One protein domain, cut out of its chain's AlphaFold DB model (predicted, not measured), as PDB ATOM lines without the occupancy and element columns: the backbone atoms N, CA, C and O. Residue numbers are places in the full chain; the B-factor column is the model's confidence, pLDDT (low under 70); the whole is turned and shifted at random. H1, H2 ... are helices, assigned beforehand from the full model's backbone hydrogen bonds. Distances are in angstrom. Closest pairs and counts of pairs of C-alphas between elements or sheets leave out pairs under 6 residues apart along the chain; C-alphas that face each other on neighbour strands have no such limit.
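This is residues 53 to 232 of the 268 residues of a protein of Limimonas halophila (UniProt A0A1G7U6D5). What does the model look like? It is a bundle of four long helices, H2, H3, H4 and H9, side by side along the longest axis, with H6 and H7 packing on H4 on the side away from H2. The short H5 sits at one end of H4; at the bundle's other end H1 makes a corner with H3, and the link of residues 192 to 203 runs past. What is it made of? The printed part has 180 residues with nine named helices, H1 to H9 in chain order, and no named strand: the class is all helix. How large is it? It is compact, with a radius of gyration of the C-alphas of 17.3 A, and elongated, spanning 49 by 32 by 25 A.

How do the long helices stand? H2, residues 63 to 87, has a kink of 30 degrees near residue 70 and forms a hairpin with H3, residues 93 to 117, touching it with residues 80 to 87 alone; the closest C-alphas, of Leu 80 and Ile 99, are 6.5 A apart. H3 forms another hairpin with H4, residues 123 to 143, at a shallow tilt of 16 degrees, closest at the C-alphas of Ser 112 and His 124, 4.3 A. H9, residues 204 to 227, touches H2, closest at the C-alphas of Val 76 and Asp 221, 5.7 A, and H4, at Leu 135 and Val 223, 6.6 A, running the same way as both, and touches H3, at Cys 98 and Ala 227, 6.6 A, running opposite ways. What else touches H4, the hub? H5, residues 147 to 152, is closest at the C-alphas of Ile 141 and Gly 147, 4.1 A; H6, residues 158 to 168, at Tyr 140 and Met 161, 5.4 A; and H7, residues 172 to 184, at Ala 125 and Phe 183, 6.2 A. What of the others? H1, residues 53 to 61, is about perpendicular to H3, at 74 degrees, and touches it, closest at the C-alphas of Glu 55 and Arg 117, 5.1 A; H8, residues 188 to 191, touches no helix. Are the backbones in range? Each O i to N i+4 pair is within hydrogen-bond range in H1, H3, H4, H5, H6 and H9, against 20 of 21 in H2 and 7 of 9 in H7; H8 is too short for such a pair.

How long are the long helices? From first to last C-alpha H3 measures 36.1 A, H2 35.1 A, H9 34.6 A and H4 30.9 A. Where are the anchors? H1 begins at C-alpha 53 (43.836, 49.264, 129.717), and H9 ends at C-alpha 227 (32.193, 13.845, 143.508).

What is farthest apart? The C-alphas of Lys 89 and Glu 192, at 53.6 A. Is anything cut or long? The printed part has no cut, and the link from H8 to H9, 12 residues, is long. Where is confidence low? The pLDDT is under 70 at residues 175, 178 to 187 and 189.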
ATOM      1  N   VAL A  53      44.733  48.175 129.278       91.69
ATOM      2  CA  VAL A  53      43.836  49.264 129.717       91.69
ATOM      3  C   VAL A  53      42.445  48.727 130.073       91.69
ATOM      4  O   VAL A  53      41.784  49.232 130.979       91.69
ATOM      5  N   VAL A  54      41.990  47.690 129.369       94.75
ATOM      6  CA  VAL A  54      40.720  47.021 129.666       94.75
ATOM      7  C   VAL A  54      40.841  46.197 130.945       94.75
ATOM      8  O   VAL A  54      39.999  46.322 131.831       94.75
ATOM      9  N   GLU A  55      41.927  45.439 131.071       96.31
ATOM     10  CA  GLU A  55      42.244  44.636 132.250       96.31
ATOM     11  C   GLU A  55      42.297  45.480 133.530       96.31
ATOM     12  O   GLU A  55      41.674  45.120 134.523       96.31
ATOM     13  N   GLU A  56      42.976  46.630 133.497       96.06
ATOM     14  CA  GLU A  56      43.063  47.546 134.641       96.06
ATOM     15  C   GLU A  56      41.675  48.072 135.049       96.06
ATOM     16  O   GLU A  56      41.354  48.074 136.236       96.06
ATOM     17  N   SER A  57      40.814  48.427 134.085       96.56
ATOM     18  CA  SER A  57      39.437  48.859 134.386       96.56
ATOM     19  C   SER A  57      38.559  47.736 134.951       96.56
ATOM     20  O   SER A  57      37.707  47.984 135.801       96.56
ATOM     21  N   PHE A  58      38.770  46.490 134.513       97.31
ATOM     22  CA  PHE A  58      38.085  45.333 135.085       97.31
ATOM     23  C   PHE A  58      38.548  45.096 136.524       97.31
ATOM     24  O   PHE A  58      37.721  44.980 137.424       97.31
ATOM     25  N   ASP A  59      39.862  45.082 136.757       97.00
ATOM     26  CA  ASP A  59      40.471  44.852 138.070       97.00
ATOM     27  C   ASP A  59      40.149  45.956 139.087       97.00
ATOM     28  O   ASP A  59      40.258  45.732 140.292       97.00
ATOM     29  N   GLU A  60      39.804  47.161 138.642       97.00
ATOM     30  CA  GLU A  60      39.345  48.238 139.520       97.00
ATOM     31  C   GLU A  60      37.925  47.970 140.039       97.00
ATOM     32  O   GLU A  60      37.670  48.113 141.232       97.00
ATOM     33  N   ILE A  61      37.017  47.519 139.167       96.50
ATOM     34  CA  ILE A  61      35.587  47.385 139.486       96.50
ATOM     35  C   ILE A  61      35.248  45.993 140.048       96.50
ATOM     36  O   ILE A  61      34.433  45.859 140.959       96.50
ATOM     37  N   ALA A  62      35.857  44.935 139.511       96.00
ATOM     38  CA  ALA A  62      35.492  43.545 139.787       96.00
ATOM     39  C   ALA A  62      36.266  42.903 140.949       96.00
ATOM     40  O   ALA A  62      35.927  41.792 141.360       96.00
ATOM     41  N   ARG A  63      37.301  43.561 141.485       95.50
ATOM     42  CA  ARG A  63      38.243  42.980 142.460       95.50
ATOM     43  C   ARG A  63      37.572  42.293 143.639       95.50
ATOM     44  O   ARG A  63      37.902  41.146 143.933       95.50
ATOM     45  N   ASP A  64      36.636  42.964 144.296       95.00
ATOM     46  CA  ASP A  64      35.975  42.418 145.485       95.00
ATOM     47  C   ASP A  64      35.144  41.175 145.144       95.00
ATOM     48  O   ASP A  64      35.077  40.218 145.915       95.00
ATOM     49  N   GLN A  65      34.551  41.157 143.952       94.81
ATOM     50  CA  GLN A  65      33.785  40.018 143.456       94.81
ATOM     51  C   GLN A  65      34.707  38.853 143.083       94.81
ATOM     52  O   GLN A  65      34.404  37.711 143.418       94.81
ATOM     53  N   LEU A  66      35.864  39.128 142.472       96.44
ATOM     54  CA  LEU A  66      36.885  38.111 142.207       96.44
ATOM     55  C   LEU A  66      37.441  37.503 143.497       96.44
ATOM     56  O   LEU A  66      37.657  36.297 143.547       96.44
ATOM     57  N   TRP A  67      37.631  38.298 144.552       95.88
ATOM     58  CA  TRP A  67      38.035  37.783 145.866       95.88
ATOM     59  C   TRP A  67      37.009  36.813 146.444       95.88
ATOM     60  O   TRP A  67      37.368  35.736 146.918       95.88
ATOM     61  N   LYS A  68      35.724  37.166 146.357       94.19
ATOM     62  CA  LYS A  68      34.625  36.290 146.770       94.19
ATOM     63  C   LYS A  68      34.583  34.992 145.954       94.19
ATOM     64  O   LYS A  68      34.486  33.912 146.525       94.19
ATOM     65  N   ILE A  69      34.715  35.092 144.630       96.69
ATOM     66  CA  ILE A  69      34.813  33.942 143.717       96.69
ATOM     67  C   ILE A  69      36.012  33.057 144.084       96.69
ATOM     68  O   ILE A  69      35.897  31.832 144.111       96.69
ATOM     69  N   SER A  70      37.152  33.668 144.414       96.94
ATOM     70  CA  SER A  70      38.376  32.949 144.759       96.94
ATOM     71  C   SER A  70      38.196  32.031 145.963       96.94
ATOM     72  O   SER A  70      38.849  30.997 146.003       96.94
ATOM     73  N   ALA A  71      37.323  32.356 146.922       93.44
ATOM     74  CA  ALA A  71      37.091  31.500 148.085       93.44
ATOM     75  C   ALA A  71      36.511  30.128 147.693       93.44
ATOM     76  O   ALA A  71      37.008  29.098 148.147       93.44
ATOM     77  N   PHE A  72      35.517  30.102 146.797       95.25
ATOM     78  CA  PHE A  72      34.961  28.857 146.249       95.25
ATOM     79  C   PHE A  72      35.999  28.127 145.391       95.25
ATOM     80  O   PHE A  72      36.214  26.929 145.548       95.25
ATOM     81  N   TYR A  73      36.711  28.861 144.531       97.75
ATOM     82  CA  TYR A  73      37.746  28.278 143.675       97.75
ATOM     83  C   TYR A  73      38.881  27.624 144.484       97.75
ATOM     84  O   TYR A  73      39.358  26.545 144.134       97.75
ATOM     85  N   SER A  74      39.300  28.239 145.594       97.06
ATOM     86  CA  SER A  74      40.319  27.687 146.491       97.06
ATOM     87  C   SER A  74      39.856  26.417 147.207       97.06
ATOM     88  O   SER A  74      40.661  25.499 147.341       97.06
ATOM     89  N   ASN A  75      38.579  26.325 147.593       95.38
ATOM     90  CA  ASN A  75      38.010  25.104 148.174       95.38
ATOM     91  C   ASN A  75      38.109  23.919 147.199       95.38
ATOM     92  O   ASN A  75      38.531  22.825 147.566       95.38
ATOM     93  N   VAL A  76      37.808  24.166 145.922       97.62
ATOM     94  CA  VAL A  76      37.939  23.162 144.857       97.62
ATOM     95  C   VAL A  76      39.397  22.733 144.678       97.62
ATOM     96  O   VAL A  76      39.673  21.534 144.613       97.62
ATOM     97  N   ILE A  77      40.344  23.685 144.637       97.50
ATOM     98  CA  ILE A  77      41.787  23.376 144.564       97.50
ATOM     99  C   ILE A  77      42.195  22.450 145.707       97.50
ATOM    100  O   ILE A  77      42.892  21.464 145.468       97.50
ATOM    101  N   GLU A  78      41.802  22.783 146.936       95.69
ATOM    102  CA  GLU A  78      42.164  22.029 148.131       95.69
ATOM    103  C   GLU A  78      41.683  20.578 148.036       95.69
ATOM    104  O   GLU A  78      42.493  19.654 148.165       95.69
ATOM    105  N   ILE A  79      40.400  20.381 147.713       95.88
ATOM    106  CA  ILE A  79      39.818  19.046 147.543       95.88
ATOM    107  C   ILE A  79      40.573  18.289 146.449       95.88
ATOM    108  O   ILE A  79      41.086  17.199 146.699       95.88
ATOM    109  N   LEU A  80      40.724  18.864 145.251       96.31
ATOM    110  CA  LEU A  80      41.408  18.177 144.153       96.31
ATOM    111  C   LEU A  80      42.864  17.848 144.477       96.31
ATOM    112  O   LEU A  80      43.359  16.799 144.062       96.31
ATOM    113  N   TYR A  81      43.566  18.721 145.199       94.94
ATOM    114  CA  TYR A  81      44.943  18.472 145.603       94.94
ATOM    115  C   TYR A  81      45.032  17.242 146.510       94.94
ATOM    116  O   TYR A  81      45.810  16.330 146.221       94.94
ATOM    117  N   VAL A  82      44.200  17.174 147.554       93.25
ATOM    118  CA  VAL A  82      44.130  16.016 148.458       93.25
ATOM    119  C   VAL A  82      43.759  14.748 147.686       93.25
ATOM    120  O   VAL A  82      44.439  13.727 147.806       93.25
ATOM    121  N   GLN A  83      42.746  14.822 146.823       93.75
ATOM    122  CA  GLN A  83      42.252  13.677 146.059       93.75
ATOM    123  C   GLN A  83      43.288  13.124 145.076       93.75
ATOM    124  O   GLN A  83      43.473  11.910 144.980       93.75
ATOM    125  N   LYS A  84      44.054  13.994 144.406       93.25
ATOM    126  CA  LYS A  84      45.176  13.580 143.545       93.25
ATOM    127  C   LYS A  84      46.255  12.826 144.337       93.25
ATOM    128  O   LYS A  84      46.829  11.869 143.821       93.25
ATOM    129  N   GLN A  85      46.520  13.207 145.590       90.75
ATOM    130  CA  GLN A  85      47.482  12.497 146.447       90.75
ATOM    131  C   GLN A  85      46.972  11.119 146.895       90.75
ATOM    132  O   GLN A  85      47.762  10.173 146.983       90.75
ATOM    133  N   LEU A  86      45.671  10.996 147.173       88.31
ATOM    134  CA  LEU A  86      45.040   9.724 147.540       88.31
ATOM    135  C   LEU A  86      44.978   8.760 146.348       88.31
ATOM    136  O   LEU A  86      45.285   7.577 146.500       88.31
ATOM    137  N   LEU A  87      44.663   9.267 145.153       85.81
ATOM    138  CA  LEU A  87      44.561   8.464 143.933       85.81
ATOM    139  C   LEU A  87      45.881   7.888 143.438       85.81
ATOM    140  O   LEU A  87      45.879   6.796 142.888       85.81
ATOM    141  N   ASN A  88      47.022   8.524 143.710       76.69
ATOM    142  CA  ASN A  88      48.333   7.928 143.403       76.69
ATOM    143  C   ASN A  88      48.562   6.556 144.083       76.69
ATOM    144  O   ASN A  88      49.577   5.907 143.838       76.69
ATOM    145  N   LYS A  89      47.644   6.128 144.960       73.81
ATOM    146  CA  LYS A  89      47.660   4.866 145.702       73.81
ATOM    147  C   LYS A  89      46.452   3.961 145.390       73.81
ATOM    148  O   LYS A  89      46.294   2.953 146.073       73.81
ATOM    149  N   SER A  90      45.597   4.318 144.426       80.50
ATOM    150  CA  SER A  90      44.325   3.641 144.118       80.50
ATOM    151  C   SER A  90      44.104   3.493 142.607       80.50
ATOM    152  O   SER A  90      44.432   4.395 141.850       80.50
ATOM    153  N   ASP A  91      43.467   2.399 142.178       82.25
ATOM    154  CA  ASP A  91      43.041   2.175 140.782       82.25
ATOM    155  C   ASP A  91      41.582   2.620 140.518       82.25
ATOM    156  O   ASP A  91      40.910   2.128 139.604       82.25
ATOM    157  N   ASP A  92      41.053   3.548 141.322       92.88
ATOM    158  CA  ASP A  92      39.676   4.043 141.202       92.88
ATOM    159  C   ASP A  92      39.497   4.930 139.956       92.88
ATOM    160  O   ASP A  92      39.673   6.154 139.971       92.88
ATOM    161  N   LYS A  93      39.136   4.284 138.843       93.94
ATOM    162  CA  LYS A  93      38.912   4.937 137.546       93.94
ATOM    163  C   LYS A  93      37.828   6.010 137.597       93.94
ATOM    164  O   LYS A  93      37.969   7.014 136.904       93.94
ATOM    165  N   LEU A  94      36.773   5.815 138.392       95.12
ATOM    166  CA  LEU A  94      35.686   6.788 138.502       95.12
ATOM    167  C   LEU A  94      36.221   8.092 139.090       95.12
ATOM    168  O   LEU A  94      36.073   9.150 138.478       95.12
ATOM    169  N   LYS A  95      36.929   8.008 140.220       94.94
ATOM    170  CA  LYS A  95      37.556   9.176 140.848       94.94
ATOM    171  C   LYS A  95      38.594   9.831 139.944       94.94
ATOM    172  O   LYS A  95      38.602  11.055 139.835       94.94
ATOM    173  N   HIS A  96      39.419   9.052 139.238       95.56
ATOM    174  CA  HIS A  96      40.355   9.603 138.250       95.56
ATOM    175  C   HIS A  96      39.642  10.420 137.165       95.56
ATOM    176  O   HIS A  96      40.082  11.525 136.836       95.56
ATOM    177  N   SER A  97      38.536   9.906 136.621       97.25
ATOM    178  CA  SER A  97      37.725  10.624 135.638       97.25
ATOM    179  C   SER A  97      37.103  11.891 136.220       97.25
ATOM    180  O   SER A  97      37.206  12.939 135.586       97.25
ATOM    181  N   CYS A  98      36.535  11.829 137.429       97.94
ATOM    182  CA  CYS A  98      35.986  12.999 138.114       97.94
ATOM    183  C   CYS A  98      37.048  14.086 138.313       97.94
ATOM    184  O   CYS A  98      36.822  15.224 137.910       97.94
ATOM    185  N   ILE A  99      38.228  13.744 138.848       97.38
ATOM    186  CA  ILE A  99      39.322  14.711 139.028       97.38
ATOM    187  C   ILE A  99      39.691  15.361 137.702       97.38
ATOM    188  O   ILE A  99      39.778  16.582 137.634       97.38
ATOM    189  N   ASN A 100      39.906  14.572 136.648       97.06
ATOM    190  CA  ASN A 100      40.332  15.112 135.360       97.06
ATOM    191  C   ASN A 100      39.278  16.050 134.762       97.06
ATOM    192  O   ASN A 100      39.627  17.114 134.258       97.06
ATOM    193  N   LEU A 101      37.995  15.689 134.836       98.50
ATOM    194  CA  LEU A 101      36.907  16.529 134.335       98.50
ATOM    195  C   LEU A 101      36.783  17.838 135.130       98.50
ATOM    196  O   LEU A 101      36.665  18.900 134.521       98.50
ATOM    197  N   ILE A 102      36.870  17.786 136.464       98.62
ATOM    198  CA  ILE A 102      36.811  18.981 137.322       98.62
ATOM    199  C   ILE A 102      38.050  19.867 137.104       98.62
ATOM    200  O   ILE A 102      37.922  21.083 136.999       98.62
ATOM    201  N   ASP A 103      39.241  19.287 136.953       98.00
ATOM    202  CA  ASP A 103      40.478  20.028 136.668       98.00
ATOM    203  C   ASP A 103      40.393  20.769 135.319       98.00
ATOM    204  O   ASP A 103      40.742  21.945 135.216       98.00
ATOM    205  N   GLN A 104      39.832  20.132 134.284       98.19
ATOM    206  CA  GLN A 104      39.556  20.797 133.002       98.19
ATOM    207  C   GLN A 104      38.469  21.880 133.123       98.19
ATOM    208  O   GLN A 104      38.548  22.924 132.462       98.19
ATOM    209  N   ALA A 105      37.469  21.668 133.981       98.50
ATOM    210  CA  ALA A 105      36.433  22.655 134.266       98.50
ATOM    211  C   ALA A 105      37.037  23.896 134.944       98.50
ATOM    212  O   ALA A 105      36.736  25.022 134.552       98.50
ATOM    213  N   MET A 106      37.978  23.706 135.873       98.25
ATOM    214  CA  MET A 106      38.746  24.783 136.499       98.25
ATOM    215  C   MET A 106      39.599  25.573 135.510       98.25
ATOM    216  O   MET A 106      39.657  26.799 135.601       98.25
ATOM    217  N   VAL A 107      40.262  24.897 134.566       98.06
ATOM    218  CA  VAL A 107      41.026  25.568 133.501       98.06
ATOM    219  C   VAL A 107      40.096  26.407 132.626       98.06
ATOM    220  O   VAL A 107      40.408  27.561 132.326       98.06
ATOM    221  N   SER A 108      38.927  25.865 132.271       97.88
ATOM    222  CA  SER A 108      37.901  26.583 131.501       97.88
ATOM    223  C   SER A 108      37.369  27.803 132.258       97.88
ATOM    224  O   SER A 108      37.205  28.871 131.669       97.88
ATOM    225  N   PHE A 109      37.167  27.682 133.572       98.12
ATOM    226  CA  PHE A 109      36.770  28.795 134.430       98.12
ATOM    227  C   PHE A 109      37.823  29.910 134.440       98.12
ATOM    228  O   PHE A 109      37.501  31.065 134.165       98.12
ATOM    229  N   THR A 110      39.096  29.579 134.671       98.19
ATOM    230  CA  THR A 110      40.193  30.562 134.657       98.19
ATOM    231  C   THR A 110      40.331  31.241 133.296       98.19
ATOM    232  O   THR A 110      40.513  32.456 133.228       98.19
ATOM    233  N   ALA A 111      40.187  30.486 132.204       98.06
ATOM    234  CA  ALA A 111      40.170  31.045 130.856       98.06
ATOM    235  C   ALA A 111      38.982  31.998 130.641       98.06
ATOM    236  O   ALA A 111      39.145  33.050 130.026       98.06
ATOM    237  N   SER A 112      37.801  31.673 131.179       97.19
ATOM    238  CA  SER A 112      36.640  32.569 131.158       97.19
ATOM    239  C   SER A 112      36.932  33.886 131.881       97.19
ATOM    240  O   SER A 112      36.697  34.956 131.320       97.19
ATOM    241  N   VAL A 113      37.523  33.823 133.081       97.75
ATOM    242  CA  VAL A 113      37.917  35.016 133.844       97.75
ATOM    243  C   VAL A 113      38.921  35.865 133.064       97.75
ATOM    244  O   VAL A 113      38.739  37.076 132.986       97.75
ATOM    245  N   ASP A 114      39.944  35.268 132.442       96.75
ATOM    246  CA  ASP A 114      40.935  36.020 131.654       96.75
ATOM    247  C   ASP A 114      40.310  36.684 130.414       96.75
ATOM    248  O   ASP A 114      40.577  37.852 130.125       96.75
ATOM    249  N   LEU A 115      39.411  35.986 129.710       95.56
ATOM    250  CA  LEU A 115      38.675  36.554 128.578       95.56
ATOM    251  C   LEU A 115      37.785  37.725 129.005       95.56
ATOM    252  O   LEU A 115      37.805  38.774 128.358       95.56
ATOM    253  N   ALA A 116      37.040  37.564 130.100       95.50
ATOM    254  CA  ALA A 116      36.243  38.632 130.690       95.50
ATOM    255  C   ALA A 116      37.128  39.825 131.077       95.50
ATOM    256  O   ALA A 116      36.882  40.944 130.639       95.50
ATOM    257  N   ARG A 117      38.224  39.580 131.799       96.44
ATOM    258  CA  ARG A 117      39.182  40.609 132.221       96.44
ATOM    259  C   ARG A 117      39.756  41.391 131.035       96.44
ATOM    260  O   ARG A 117      39.935  42.600 131.122       96.44
ATOM    261  N   ARG A 118      39.972  40.735 129.893       95.19
ATOM    262  CA  ARG A 118      40.456  41.354 128.645       95.19
ATOM    263  C   ARG A 118      39.373  42.036 127.804       95.19
ATOM    264  O   ARG A 118      39.692  42.543 126.733       95.19
ATOM    265  N   GLY A 119      38.110  42.060 128.236       92.56
ATOM    266  CA  GLY A 119      37.017  42.729 127.522       92.56
ATOM    267  C   GLY A 119      36.253  41.864 126.524       92.56
ATOM    268  O   GLY A 119      35.415  42.395 125.790       92.56
ATOM    269  N   PHE A 120      36.513  40.555 126.469       92.06
ATOM    270  CA  PHE A 120      35.813  39.621 125.587       92.06
ATOM    271  C   PHE A 120      34.475  39.180 126.199       92.06
ATOM    272  O   PHE A 120      34.276  38.026 126.593       92.06
ATOM    273  N   ARG A 121      33.547  40.144 126.262       88.81
ATOM    274  CA  ARG A 121      32.241  40.062 126.937       88.81
ATOM    275  C   ARG A 121      31.345  38.917 126.472       88.81
ATOM    276  O   ARG A 121      30.497  38.495 127.239       88.81
ATOM    277  N   LYS A 122      31.516  38.393 125.257       86.06
ATOM    278  CA  LYS A 122      30.756  37.219 124.788       86.06
ATOM    279  C   LYS A 122      31.547  35.925 124.884       86.06
ATOM    280  O   LYS A 122      31.001  34.875 125.204       86.06
ATOM    281  N   GLN A 123      32.848  35.987 124.621       89.44
ATOM    282  CA  GLN A 123      33.688  34.797 124.525       89.44
ATOM    283  C   GLN A 123      33.924  34.146 125.892       89.44
ATOM    284  O   GLN A 123      34.104  32.932 125.941       89.44
ATOM    285  N   HIS A 124      33.860  34.900 126.998       91.94
ATOM    286  CA  HIS A 124      33.936  34.297 128.334       91.94
ATOM    287  C   HIS A 124      32.812  33.262 128.563       91.94
ATOM    288  O   HIS A 124      33.067  32.208 129.147       91.94
ATOM    289  N   ALA A 125      31.600  33.514 128.049       87.62
ATOM    290  CA  ALA A 125      30.444  32.632 128.214       87.62
ATOM    291  C   ALA A 125      30.580  31.321 127.417       87.62
ATOM    292  O   ALA A 125      30.038  30.286 127.796       87.62
ATOM    293  N   ILE A 126      31.355  31.334 126.328       88.00
ATOM    294  CA  ILE A 126      31.698  30.112 125.586       88.00
ATOM    295  C   ILE A 126      32.569  29.201 126.461       88.00
ATOM    296  O   ILE A 126      32.378  27.986 126.477       88.00
ATOM    297  N   MET A 127      33.503  29.777 127.225       93.50
ATOM    298  CA  MET A 127      34.344  29.000 128.140       93.50
ATOM    299  C   MET A 127      33.546  28.451 129.325       93.50
ATOM    300  O   MET A 127      33.750  27.301 129.710       93.50
ATOM    301  N   THR A 128      32.599  29.220 129.869       91.00
ATOM    302  CA  THR A 128      31.727  28.712 130.939       91.00
ATOM    303  C   THR A 128      30.775  27.624 130.440       91.00
ATOM    304  O   THR A 128      30.509  26.668 131.156       91.00
ATOM    305  N   ARG A 129      30.354  27.664 129.171       88.38
ATOM    306  CA  ARG A 129      29.583  26.566 128.570       88.38
ATOM    307  C   ARG A 129      30.369  25.256 128.494       88.38
ATOM    308  O   ARG A 129      29.817  24.194 128.767       88.38
ATOM    309  N   ASN A 130      31.650  25.322 128.132       91.69
ATOM    310  CA  ASN A 130      32.520  24.143 128.150       91.69
ATOM    311  C   ASN A 130      32.639  23.567 129.570       91.69
ATOM    312  O   ASN A 130      32.589  22.356 129.773       91.69
ATOM    313  N   MET A 131      32.742  24.450 130.561       94.94
ATOM    314  CA  MET A 131      32.735  24.075 131.969       94.94
ATOM    315  C   MET A 131      31.429  23.376 132.376       94.94
ATOM    316  O   MET A 131      31.502  22.323 133.006       94.94
ATOM    317  N   ASP A 132      30.259  23.880 131.972       92.94
ATOM    318  CA  ASP A 132      28.975  23.219 132.249       92.94
ATOM    319  C   ASP A 132      28.946  21.784 131.722       92.94
ATOM    320  O   ASP A 132      28.501  20.873 132.414       92.94
ATOM    321  N   GLU A 133      29.423  21.552 130.497       94.25
ATOM    322  CA  GLU A 133      29.437  20.211 129.907       94.25
ATOM    323  C   GLU A 133      30.351  19.250 130.671       94.25
ATOM    324  O   GLU A 133      29.967  18.103 130.917       94.25
ATOM    325  N   LEU A 134      31.517  19.723 131.118       97.75
ATOM    326  CA  LEU A 134      32.430  18.943 131.954       97.75
ATOM    327  C   LEU A 134      31.786  18.585 133.300       97.75
ATOM    328  O   LEU A 134      31.804  17.419 133.697       97.75
ATOM    329  N   LEU A 135      31.156  19.551 133.970       97.56
ATOM    330  CA  LEU A 135      30.496  19.340 135.262       97.56
ATOM    331  C   LEU A 135      29.253  18.450 135.143       97.56
ATOM    332  O   LEU A 135      29.042  17.561 135.967       97.56
ATOM    333  N   MET A 136      28.458  18.614 134.084       95.94
ATOM    334  CA  MET A 136      27.338  17.718 133.803       95.94
ATOM    335  C   MET A 136      27.800  16.290 133.511       95.94
ATOM    336  O   MET A 136      27.127  15.342 133.913       95.94
ATOM    337  N   THR A 137      28.954  16.127 132.859       97.94
ATOM    338  CA  THR A 137      29.560  14.809 132.643       97.94
ATOM    339  C   THR A 137      29.940  14.164 133.974       97.94
ATOM    340  O   THR A 137      29.630  12.994 134.168       97.94
ATOM    341  N   VAL A 138      30.535  14.916 134.913       98.19
ATOM    342  CA  VAL A 138      30.849  14.421 136.269       98.19
ATOM    343  C   VAL A 138      29.588  13.912 136.965       98.19
ATOM    344  O   VAL A 138      29.549  12.774 137.422       98.19
ATOM    345  N   VAL A 139      28.522  14.713 136.992       96.81
ATOM    346  CA  VAL A 139      27.259  14.288 137.615       96.81
ATOM    347  C   VAL A 139      26.687  13.049 136.931       96.81
ATOM    348  O   VAL A 139      26.214  12.137 137.607       96.81
ATOM    349  N   TYR A 140      26.751  12.983 135.601       97.06
ATOM    350  CA  TYR A 140      26.254  11.841 134.841       97.06
ATOM    351  C   TYR A 140      27.004  10.545 135.178       97.06
ATOM    352  O   TYR A 140      26.363   9.533 135.452       97.06
ATOM    353  N   ILE A 141      28.343  10.566 135.211       97.62
ATOM    354  CA  ILE A 141      29.140   9.364 135.520       97.62
ATOM    355  C   ILE A 141      28.987   8.902 136.973       97.62
ATOM    356  O   ILE A 141      29.185   7.723 137.242       97.62
ATOM    357  N   LEU A 142      28.627   9.807 137.889       95.31
ATOM    358  CA  LEU A 142      28.329   9.485 139.288       95.31
ATOM    359  C   LEU A 142      26.911   8.930 139.486       95.31
ATOM    360  O   LEU A 142      26.678   8.173 140.423       95.31
ATOM    361  N   SER A 143      25.958   9.329 138.639       93.31
ATOM    362  CA  SER A 143      24.528   9.052 138.853       93.31
ATOM    363  C   SER A 143      24.005   7.833 138.096       93.31
ATOM    364  O   SER A 143      22.951   7.305 138.447       93.31
ATOM    365  N   GLU A 144      24.683   7.415 137.031       93.56
ATOM    366  CA  GLU A 144      24.210   6.365 136.127       93.56
ATOM    367  C   GLU A 144      25.154   5.155 136.180       93.56
ATOM    368  O   GLU A 144      26.367   5.308 136.044       93.56
ATOM    369  N   GLU A 145      24.603   3.944 136.329       92.69
ATOM    370  CA  GLU A 145      25.366   2.695 136.524       92.69
ATOM    371  C   GLU A 145      26.407   2.444 135.415       92.69
ATOM    372  O   GLU A 145      27.555   2.103 135.688       92.69
ATOM    373  N   GLU A 146      26.039   2.697 134.157       95.06
ATOM    374  CA  GLU A 146      26.926   2.567 132.990       95.06
ATOM    375  C   GLU A 146      27.633   3.887 132.616       95.06
ATOM    376  O   GLU A 146      28.271   3.992 131.564       95.06
ATOM    377  N   GLY A 147      27.505   4.931 133.442       96.38
ATOM    378  CA  GLY A 147      27.922   6.291 133.111       96.38
ATOM    379  C   GLY A 147      29.403   6.390 132.741       96.38
ATOM    380  O   GLY A 147      29.749   6.939 131.692       96.38
ATOM    381  N   LEU A 148      30.278   5.789 133.553       97.19
ATOM    382  CA  LEU A 148      31.724   5.783 133.320       97.19
ATOM    383  C   LEU A 148      32.115   5.050 132.025       97.19
ATOM    384  O   LEU A 148      32.954   5.532 131.263       97.19
ATOM    385  N   GLU A 149      31.507   3.897 131.747       97.38
ATOM    386  CA  GLU A 149      31.790   3.136 130.526       97.38
ATOM    387  C   GLU A 149      31.372   3.924 129.279       97.38
ATOM    388  O   GLU A 149      32.119   4.014 128.299       97.38
ATOM    389  N   ARG A 150      30.190   4.543 129.328       97.44
ATOM    390  CA  ARG A 150      29.673   5.388 128.249       97.44
ATOM    391  C   ARG A 150      30.532   6.627 128.006       97.44
ATOM    392  O   ARG A 150      30.728   7.009 126.850       97.44
ATOM    393  N   PHE A 151      31.090   7.215 129.066       97.38
ATOM    394  CA  PHE A 151      32.044   8.320 128.958       97.38
ATOM    395  C   PHE A 151      33.273   7.912 128.141       97.38
ATOM    396  O   PHE A 151      33.581   8.557 127.140       97.38
ATOM    397  N   TYR A 152      33.912   6.790 128.482       97.31
ATOM    398  CA  TYR A 152      35.075   6.298 127.735       97.31
ATOM    399  C   TYR A 152      34.753   5.888 126.291       97.31
ATOM    400  O   TYR A 152      35.622   5.975 125.424       97.31
ATOM    401  N   LYS A 153      33.511   5.474 126.007       97.19
ATOM    402  CA  LYS A 153      33.033   5.198 124.640       97.19
ATOM    403  C   LYS A 153      32.656   6.458 123.849       97.19
ATOM    404  O   LYS A 153      32.379   6.345 122.657       97.19
ATOM    405  N   GLY A 154      32.607   7.633 124.481       94.44
ATOM    406  CA  GLY A 154      32.242   8.895 123.834       94.44
ATOM    407  C   GLY A 154      30.795   8.946 123.328       94.44
ATOM    408  O   GLY A 154      30.520   9.608 122.331       94.44
ATOM    409  N   ASN A 155      29.867   8.225 123.968       93.94
ATOM    410  CA  ASN A 155      28.487   8.065 123.482       93.94
ATOM    411  C   ASN A 155      27.412   8.605 124.448       93.94
ATOM    412  O   ASN A 155      26.251   8.177 124.414       93.94
ATOM    413  N   ILE A 156      27.784   9.547 125.316       94.75
ATOM    414  CA  ILE A 156      26.846  10.247 126.197       94.75
ATOM    415  C   ILE A 156      26.218  11.414 125.429       94.75
ATOM    416  O   ILE A 156      26.925  12.257 124.880       94.75
ATOM    417  N   LYS A 157      24.883  11.491 125.381       94.00
ATOM    418  CA  LYS A 157      24.196  12.623 124.746       94.00
ATOM    419  C   LYS A 157      24.019  13.768 125.737       94.00
ATOM    420  O   LYS A 157      23.649  13.550 126.889       94.00
ATOM    421  N   HIS A 158      24.135  15.002 125.252       90.06
ATOM    422  CA  HIS A 158      23.934  16.214 126.056       90.06
ATOM    423  C   HIS A 158      22.607  16.220 126.838       90.06
ATOM    424  O   HIS A 158      22.584  16.513 128.028       90.06
ATOM    425  N   ASN A 159      21.504  15.812 126.202       91.25
ATOM    426  CA  ASN A 159      20.188  15.763 126.852       91.25
ATOM    427  C   ASN A 159      20.114  14.758 128.016       91.25
ATOM    428  O   ASN A 159      19.302  14.936 128.921       91.25
ATOM    429  N   GLU A 160      20.928  13.699 127.988       93.75
ATOM    430  CA  GLU A 160      21.015  12.726 129.081       93.75
ATOM    431  C   GLU A 160      21.786  13.324 130.261       93.75
ATOM    432  O   GLU A 160      21.291  13.275 131.385       93.75
ATOM    433  N   MET A 161      22.922  13.979 129.991       94.06
ATOM    434  CA  MET A 161      23.699  14.695 131.012       94.06
ATOM    435  C   MET A 161      22.860  15.779 131.687       94.06
ATOM    436  O   MET A 161      22.756  15.811 132.907       94.06
ATOM    437  N   MET A 162      22.162  16.596 130.894       91.06
ATOM    438  CA  MET A 162      21.259  17.633 131.391       91.06
ATOM    439  C   MET A 162      20.145  17.059 132.276       91.06
ATOM    440  O   MET A 162      19.778  17.648 133.292       91.06
ATOM    441  N   ARG A 163      19.583  15.901 131.905       92.12
ATOM    442  CA  ARG A 163      18.536  15.246 132.699       92.12
ATOM    443  C   ARG A 163      19.076  14.747 134.035       92.12
ATOM    444  O   ARG A 163      18.401  14.943 135.039       92.12
ATOM    445  N   ALA A 164      20.246  14.109 134.050       92.69
ATOM    446  CA  ALA A 164      20.895  13.684 135.289       92.69
ATOM    447  C   ALA A 164      21.200  14.897 136.178       92.69
ATOM    448  O   ALA A 164      20.846  14.912 137.353       92.69
ATOM    449  N   PHE A 165      21.729  15.965 135.582       92.31
ATOM    450  CA  PHE A 165      22.071  17.187 136.293       92.31
ATOM    451  C   PHE A 165      20.873  17.839 136.981       92.31
ATOM    452  O   PHE A 165      20.931  18.126 138.171       92.31
ATOM    453  N   LYS A 166      19.750  18.002 136.269       90.88
ATOM    454  CA  LYS A 166      18.518  18.589 136.825       90.88
ATOM    455  C   LYS A 166      17.894  17.767 137.953       90.88
ATOM    456  O   LYS A 166      17.140  18.320 138.742       90.88
ATOM    457  N   LYS A 167      18.165  16.458 138.036       90.06
ATOM    458  CA  LYS A 167      17.716  15.646 139.180       90.06
ATOM    459  C   LYS A 167      18.479  16.004 140.457       90.06
ATOM    460  O   LYS A 167      17.898  15.937 141.531       90.06
ATOM    461  N   ILE A 168      19.760  16.358 140.327       90.19
ATOM    462  CA  ILE A 168      20.626  16.729 141.452       90.19
ATOM    463  C   ILE A 168      20.487  18.216 141.792       90.19
ATOM    464  O   ILE A 168      20.422  18.568 142.963       90.19
ATOM    465  N   PHE A 169      20.383  19.076 140.776       86.31
ATOM    466  CA  PHE A 169      20.251  20.528 140.903       86.31
ATOM    467  C   PHE A 169      18.970  21.009 140.192       86.31
ATOM    468  O   PHE A 169      19.038  21.448 139.039       86.31
ATOM    469  N   PRO A 170      17.790  20.921 140.833       78.00
ATOM    470  CA  PRO A 170      16.510  21.250 140.195       78.00
ATOM    471  C   PRO A 170      16.460  22.671 139.617       78.00
ATOM    472  O   PRO A 170      16.024  22.867 138.478       78.00
ATOM    473  N   ASP A 171      17.013  23.639 140.347       74.56
ATOM    474  CA  ASP A 171      16.976  25.064 139.988       74.56
ATOM    475  C   ASP A 171      17.939  25.431 138.847       74.56
ATOM    476  O   ASP A 171      17.843  26.502 138.238       74.56
ATOM    477  N   PHE A 172      18.851  24.518 138.489       76.88
ATOM    478  CA  PHE A 172      19.830  24.739 137.426       76.88
ATOM    479  C   PHE A 172      19.180  24.944 136.061       76.88
ATOM    480  O   PHE A 172      19.675  25.720 135.248       76.88
ATOM    481  N   GLY A 173      18.047  24.286 135.796       71.12
ATOM    482  CA  GLY A 173      17.393  24.364 134.492       71.12
ATOM    483  C   GLY A 173      16.980  25.779 134.087       71.12
ATOM    484  O   GLY A 173      17.084  26.112 132.907       71.12
ATOM    485  N   HIS A 174      16.547  26.595 135.049       70.06
ATOM    486  CA  HIS A 174      16.171  27.988 134.816       70.06
ATOM    487  C   HIS A 174      17.410  28.872 134.611       70.06
ATOM    488  O   HIS A 174      17.491  29.593 133.614       70.06
ATOM    489  N   MET A 175      18.424  28.726 135.479       69.81
ATOM    490  CA  MET A 175      19.703  29.449 135.363       69.81
ATOM    491  C   MET A 175      20.361  29.202 134.001       69.81
ATOM    492  O   MET A 175      20.773  30.128 133.307       69.81
ATOM    493  N   TYR A 176      20.403  27.940 133.584       70.25
ATOM    494  CA  TYR A 176      21.026  27.520 132.339       70.25
ATOM    495  C   TYR A 176      20.346  28.088 131.088       70.25
ATOM    496  O   TYR A 176      21.023  28.431 130.115       70.25
ATOM    497  N   GLY A 177      19.011  28.191 131.102       71.69
ATOM    498  CA  GLY A 177      18.240  28.789 130.011       71.69
ATOM    499  C   GLY A 177      18.565  30.272 129.840       71.69
ATOM    500  O   GLY A 177      18.945  30.700 128.752       71.69
ATOM    501  N   LEU A 178      18.543  31.024 130.943       66.94
ATOM    502  CA  LEU A 178      18.835  32.460 130.953       66.94
ATOM    503  C   LEU A 178      20.256  32.779 130.452       66.94
ATOM    504  O   LEU A 178      20.461  33.739 129.704       66.94
ATOM    505  N   LEU A 179      21.234  31.951 130.823       65.50
ATOM    506  CA  LEU A 179      22.623  32.081 130.378       65.50
ATOM    507  C   LEU A 179      22.814  31.701 128.898       65.50
ATOM    508  O   LEU A 179      23.582  32.357 128.186       65.50
ATOM    509  N   SER A 180      22.100  30.675 128.419       65.19
ATOM    510  CA  SER A 180      22.185  30.206 127.028       65.19
ATOM    511  C   SER A 180      21.618  31.229 126.035       65.19
ATOM    512  O   SER A 180      22.240  31.490 125.001       65.19
ATOM    513  N   ASP A 181      20.490  31.861 126.369       65.44
ATOM    514  CA  ASP A 181      19.786  32.794 125.478       65.44
ATOM    515  C   ASP A 181      20.556  34.101 125.234       65.44
ATOM    516  O   ASP A 181      20.530  34.657 124.129       65.44
ATOM    517  N   ARG A 182      21.279  34.593 126.249       64.19
ATOM    518  CA  ARG A 182      21.980  35.883 126.160       64.19
ATOM    519  C   ARG A 182      23.319  35.804 125.412       64.19
ATOM    520  O   ARG A 182      23.650  36.761 124.712       64.19
ATOM    521  N   PHE A 183      24.061  34.691 125.495       61.06
ATOM    522  CA  PHE A 183      25.464  34.653 125.038       61.06
ATOM    523  C   PHE A 183      25.893  33.453 124.189       61.06
ATOM    524  O   PHE A 183      26.861  33.575 123.441       61.06
ATOM    525  N   VAL A 184      25.222  32.301 124.284       58.44
ATOM    526  CA  VAL A 184      25.691  31.073 123.611       58.44
ATOM    527  C   VAL A 184      25.134  30.967 122.193       58.44
ATOM    528  O   VAL A 184      25.802  30.466 121.287       58.44
ATOM    529  N   HIS A 185      23.924  31.473 121.969       67.19
ATOM    530  CA  HIS A 185      23.313  31.486 120.648       67.19
ATOM    531  C   HIS A 185      23.632  32.778 119.893       67.19
ATOM    532  O   HIS A 185      23.513  33.882 120.427       67.19
ATOM    533  N   VAL A 186      24.001  32.636 118.614       68.31
ATOM    534  CA  VAL A 186      24.110  33.776 117.699       68.31
ATOM    535  C   VAL A 186      22.737  34.437 117.614       68.31
ATOM    536  O   VAL A 186      21.788  33.876 117.070       68.31
ATOM    537  N   ASN A 187      22.644  35.623 118.194       68.38
ATOM    538  CA  ASN A 187      21.422  36.409 118.328       68.38
ATOM    539  C   ASN A 187      21.657  37.835 117.792       68.38
ATOM    540  O   ASN A 187      22.731  38.148 117.274       68.38
ATOM    541  N   GLN A 188      20.669  38.723 117.924       72.50
ATOM    542  CA  GLN A 188      20.762  40.099 117.421       72.50
ATOM    543  C   GLN A 188      21.976  40.871 117.969       72.50
ATOM    544  O   GLN A 188      22.537  41.695 117.253       72.50
ATOM    545  N   SER A 189      22.455  40.555 119.179       68.00
ATOM    546  CA  SER A 189      23.654  41.192 119.743       68.00
ATOM    547  C   SER A 189      24.934  40.892 118.948       68.00
ATOM    548  O   SER A 189      25.922  41.608 119.081       68.00
ATOM    549  N   HIS A 190      24.939  39.858 118.098       75.00
ATOM    550  CA  HIS A 190      26.061  39.513 117.219       75.00
ATOM    551  C   HIS A 190      26.060  40.302 115.900       75.00
ATOM    552  O   HIS A 190      27.023  40.212 115.140       75.00
ATOM    553  N   ALA A 191      25.004  41.072 115.614       78.06
ATOM    554  CA  ALA A 191      24.959  41.961 114.453       78.06
ATOM    555  C   ALA A 191      25.832  43.217 114.642       78.06
ATOM    556  O   ALA A 191      26.162  43.899 113.670       78.06
ATOM    557  N   GLU A 192      26.220  43.520 115.883       76.88
ATOM    558  CA  GLU A 192      27.045  44.671 116.229       76.88
ATOM    559  C   GLU A 192      28.526  44.296 116.325       76.88
ATOM    560  O   GLU A 192      28.905  43.225 116.803       76.88
ATOM    561  N   THR A 193      29.394  45.202 115.868       76.56
ATOM    562  CA  THR A 193      30.839  45.041 116.060       76.56
ATOM    563  C   THR A 193      31.189  45.381 117.500       76.56
ATOM    564  O   THR A 193      31.265  46.552 117.864       76.56
ATOM    565  N   GLU A 194      31.468  44.358 118.291       75.62
ATOM    566  CA  GLU A 194      31.939  44.514 119.659       75.62
ATOM    567  C   GLU A 194      33.464  44.387 119.704       75.62
ATOM    568  O   GLU A 194      34.048  43.438 119.175       75.62
ATOM    569  N   ARG A 195      34.126  45.376 120.302       82.94
ATOM    570  CA  ARG A 195      35.572  45.355 120.543       82.94
ATOM    571  C   ARG A 195      35.822  45.395 122.042       82.94
ATOM    572  O   ARG A 195      35.034  46.023 122.745       82.94
ATOM    573  N   PRO A 196      36.934  44.817 122.519       88.62
ATOM    574  CA  PRO A 196      37.389  45.056 123.875       88.62
ATOM    575  C   PRO A 196      37.499  46.556 124.164       88.62
ATOM    576  O   PRO A 196      38.234  47.285 123.494       88.62
ATOM    577  N   THR A 197      36.737  47.008 125.150       90.56
ATOM    578  CA  THR A 197      36.728  48.378 125.671       90.56
ATOM    579  C   THR A 197      36.721  48.338 127.188       90.56
ATOM    580  O   THR A 197      36.193  47.386 127.776       90.56
ATOM    581  N   SER A 198      37.286  49.379 127.804       94.31
ATOM    582  CA  SER A 198      37.303  49.544 129.255       94.31
ATOM    583  C   SER A 198      35.904  49.442 129.847       94.31
ATOM    584  O   SER A 198      34.924  49.880 129.239       94.31
ATOM    585  N   TYR A 199      35.842  48.852 131.029       95.06
ATOM    586  CA  TYR A 199      34.616  48.642 131.775       95.06
ATOM    587  C   TYR A 199      34.174  49.907 132.508       95.06
ATOM    588  O   TYR A 199      34.995  50.745 132.887       95.06
ATOM    589  N   ARG A 200      32.861  50.028 132.726       93.75
ATOM    590  CA  ARG A 200      32.262  51.039 133.610       93.75
ATOM    591  C   ARG A 200      31.462  50.368 134.718       93.75
ATOM    592  O   ARG A 200      30.946  49.270 134.539       93.75
ATOM    593  N   GLN A 201      31.349  51.044 135.858       89.06
ATOM    594  CA  GLN A 201      30.696  50.490 137.046       89.06
ATOM    595  C   GLN A 201      29.193  50.232 136.850       89.06
ATOM    596  O   GLN A 201      28.644  49.322 137.459       89.06
ATOM    597  N   ASP A 202      28.543  51.006 135.985       88.31
ATOM    598  CA  ASP A 202      27.117  50.934 135.652       88.31
ATOM    599  C   ASP A 202      26.825  50.093 134.394       88.31
ATOM    600  O   ASP A 202      25.709  50.096 133.878       88.31
ATOM    601  N   GLU A 203      27.824  49.383 133.866       87.38
ATOM    602  CA  GLU A 203      27.675  48.607 132.641       87.38
ATOM    603  C   GLU A 203      26.984  47.259 132.899       87.38
ATOM    604  O   GLU A 203      27.525  46.384 133.579       87.38
ATOM    605  N   GLU A 204      25.816  47.048 132.282       84.62
ATOM    606  CA  GLU A 204      25.025  45.815 132.423       84.62
ATOM    607  C   GLU A 204      25.833  44.554 132.071       84.62
ATOM    608  O   GLU A 204      25.738  43.538 132.760       84.62
ATOM    609  N   SER A 205      26.688  44.614 131.043       86.31
ATOM    610  CA  SER A 205      27.496  43.455 130.656       86.31
ATOM    611  C   SER A 205      28.504  43.057 131.732       86.31
ATOM    612  O   SER A 205      28.789  41.874 131.871       86.31
ATOM    613  N   LEU A 206      29.049  44.014 132.496       90.25
ATOM    614  CA  LEU A 206      29.955  43.687 133.598       90.25
ATOM    615  C   LEU A 206      29.192  43.001 134.730       90.25
ATOM    616  O   LEU A 206      29.637  41.963 135.214       90.25
ATOM    617  N   ALA A 207      28.036  43.546 135.116       88.31
ATOM    618  CA  ALA A 207      27.185  42.938 136.134       88.31
ATOM    619  C   ALA A 207      26.824  41.490 135.760       88.31
ATOM    620  O   ALA A 207      26.989  40.579 136.573       88.31
ATOM    621  N   PHE A 208      26.445  41.265 134.498       86.38
ATOM    622  CA  PHE A 208      26.172  39.930 133.980       86.38
ATOM    623  C   PHE A 208      27.403  39.013 134.013       86.38
ATOM    624  O   PHE A 208      27.299  37.874 134.459       86.38
ATOM    625  N   ILE A 209      28.573  39.482 133.556       91.25
ATOM    626  CA  ILE A 209      29.824  38.704 133.598       91.25
ATOM    627  C   ILE A 209      30.102  38.231 135.023       91.25
ATOM    628  O   ILE A 209      30.378  37.054 135.243       91.25
ATOM    629  N   ILE A 210      30.005  39.132 136.001       92.75
ATOM    630  CA  ILE A 210      30.258  38.806 137.405       92.75
ATOM    631  C   ILE A 210      29.234  37.803 137.931       92.75
ATOM    632  O   ILE A 210      29.624  36.818 138.557       92.75
ATOM    633  N   GLN A 211      27.948  38.011 137.652       89.12
ATOM    634  CA  GLN A 211      26.891  37.071 138.018       89.12
ATOM    635  C   GLN A 211      27.151  35.679 137.423       89.12
ATOM    636  O   GLN A 211      27.099  34.677 138.134       89.12
ATOM    637  N   ASN A 212      27.506  35.617 136.140       89.88
ATOM    638  CA  ASN A 212      27.846  34.381 135.452       89.88
ATOM    639  C   ASN A 212      29.048  33.683 136.114       89.88
ATOM    640  O   ASN A 212      28.959  32.498 136.431       89.88
ATOM    641  N   LEU A 213      30.138  34.397 136.401       94.31
ATOM    642  CA  LEU A 213      31.308  33.813 137.066       94.31
ATOM    643  C   LEU A 213      30.981  33.306 138.483       94.31
ATOM    644  O   LEU A 213      31.434  32.229 138.868       94.31
ATOM    645  N   ARG A 214      30.162  34.039 139.250       93.38
ATOM    646  CA  ARG A 214      29.699  33.623 140.587       93.38
ATOM    647  C   ARG A 214      28.849  32.352 140.545       93.38
ATOM    648  O   ARG A 214      29.000  31.494 141.412       93.38
ATOM    649  N   LEU A 215      27.983  32.217 139.542       90.56
ATOM    650  CA  LEU A 215      27.180  31.011 139.336       90.56
ATOM    651  C   LEU A 215      28.051  29.803 138.995       90.56
ATOM    652  O   LEU A 215      27.916  28.749 139.609       90.56
ATOM    653  N   HIS A 216      28.980  29.955 138.055       93.56
ATOM    654  CA  HIS A 216      29.801  28.826 137.629       93.56
ATOM    655  C   HIS A 216      30.792  28.391 138.713       93.56
ATOM    656  O   HIS A 216      30.987  27.192 138.888       93.56
ATOM    657  N   VAL A 217      31.374  29.311 139.494       96.19
ATOM    658  CA  VAL A 217      32.256  28.904 140.604       96.19
ATOM    659  C   VAL A 217      31.491  28.173 141.709       96.19
ATOM    660  O   VAL A 217      32.008  27.218 142.280       96.19
ATOM    661  N   TRP A 218      30.243  28.573 141.974       94.25
ATOM    662  CA  TRP A 218      29.364  27.849 142.888       94.25
ATOM    663  C   TRP A 218      29.087  26.432 142.375       94.25
ATOM    664  O   TRP A 218      29.204  25.472 143.134       94.25
ATOM    665  N   LEU A 219      28.775  26.298 141.084       94.19
ATOM    666  CA  LEU A 219      28.504  25.005 140.462       94.19
ATOM    667  C   LEU A 219      29.720  24.080 140.508       94.19
ATOM    668  O   LEU A 219      29.590  22.891 140.791       94.19
ATOM    669  N   LEU A 220      30.903  24.637 140.248       97.19
ATOM    670  CA  LEU A 220      32.174  23.936 140.353       97.19
ATOM    671  C   LEU A 220      32.390  23.376 141.757       97.19
ATOM    672  O   LEU A 220      32.731  22.203 141.892       97.19
ATOM    673  N   ASP A 221      32.174  24.200 142.782       96.56
ATOM    674  CA  ASP A 221      32.346  23.798 144.178       96.56
ATOM    675  C   ASP A 221      31.323  22.726 144.580       96.56
ATOM    676  O   ASP A 221      31.694  21.681 145.111       96.56
ATOM    677  N   ALA A 222      30.053  22.906 144.204       95.19
ATOM    678  CA  ALA A 222      28.997  21.937 144.477       95.19
ATOM    679  C   ALA A 222      29.250  20.575 143.810       95.19
ATOM    680  O   ALA A 222      29.152  19.533 144.453       95.19
ATOM    681  N   VAL A 223      29.612  20.556 142.526       97.06
ATOM    682  CA  VAL A 223      29.902  19.303 141.808       97.06
ATOM    683  C   VAL A 223      31.173  18.635 142.338       97.06
ATOM    684  O   VAL A 223      31.239  17.408 142.391       97.06
ATOM    685  N   THR A 224      32.157  19.420 142.783       97.94
ATOM    686  CA  THR A 224      33.354  18.887 143.447       97.94
ATOM    687  C   THR A 224      32.996  18.227 144.775       97.94
ATOM    688  O   THR A 224      33.440  17.108 145.025       97.94
ATOM    689  N   GLU A 225      32.152  18.859 145.596       96.12
ATOM    690  CA  GLU A 225      31.675  18.245 146.838       96.12
ATOM    691  C   GLU A 225      30.921  16.942 146.570       96.12
ATOM    692  O   GLU A 225      31.185  15.939 147.226       96.12
ATOM    693  N   LEU A 226      30.033  16.926 145.573       95.56
ATOM    694  CA  LEU A 226      29.292  15.724 145.191       95.56
ATOM    695  C   LEU A 226      30.225  14.570 144.796       95.56
ATOM    696  O   LEU A 226      30.006  13.434 145.208       95.56
ATOM    697  N   ALA A 227      31.263  14.856 144.006       96.06
ATOM    698  CA  ALA A 227      32.193  13.845 143.508       96.06
ATOM    699  C   ALA A 227      33.021  13.169 144.612       96.06
ATOM    700  O   ALA A 227      33.450  12.029 144.436       96.06
ATOM    701  N   PHE A 228      33.228  13.854 145.739       94.88
ATOM    702  CA  PHE A 228      34.042  13.375 146.863       94.88
ATOM    703  C   PHE A 228      33.267  13.395 148.185       94.88
ATOM    704  O   PHE A 228      33.844  13.542 149.262       94.88
ATOM    705  N   ILE A 229      31.944  13.244 148.109       92.00
ATOM    706  CA  ILE A 229      31.037  13.463 149.239       92.00
ATOM    707  C   ILE A 229      31.338  12.566 150.446       92.00
ATOM    708  O   ILE A 229      31.181  12.988 151.593       92.00
ATOM    709  N   ASP A 230      31.807  11.342 150.209       89.12
ATOM    710  CA  ASP A 230      32.136  10.374 151.260       89.12
ATOM    711  C   ASP A 230      33.434  10.710 152.010       89.12
ATOM    712  O   ASP A 230      33.692  10.173 153.085       89.12
ATOM    713  N   GLU A 231      34.245  11.615 151.465       89.12
ATOM    714  CA  GLU A 231      35.558  11.989 151.999       89.12
ATOM    715  C   GLU A 231      35.571  13.411 152.571       89.12
ATOM    716  O   GLU A 231      36.498  13.787 153.289       89.12
ATOM    717  N   ILE A 232      34.524  14.193 152.297       89.31
ATOM    718  CA  ILE A 232      34.339  15.545 152.820       89.31
ATOM    719  C   ILE A 232      33.544  15.481 154.125       89.31
ATOM    720  O   ILE A 232      32.395  15.033 154.159       89.31
TER     721      ILE A 232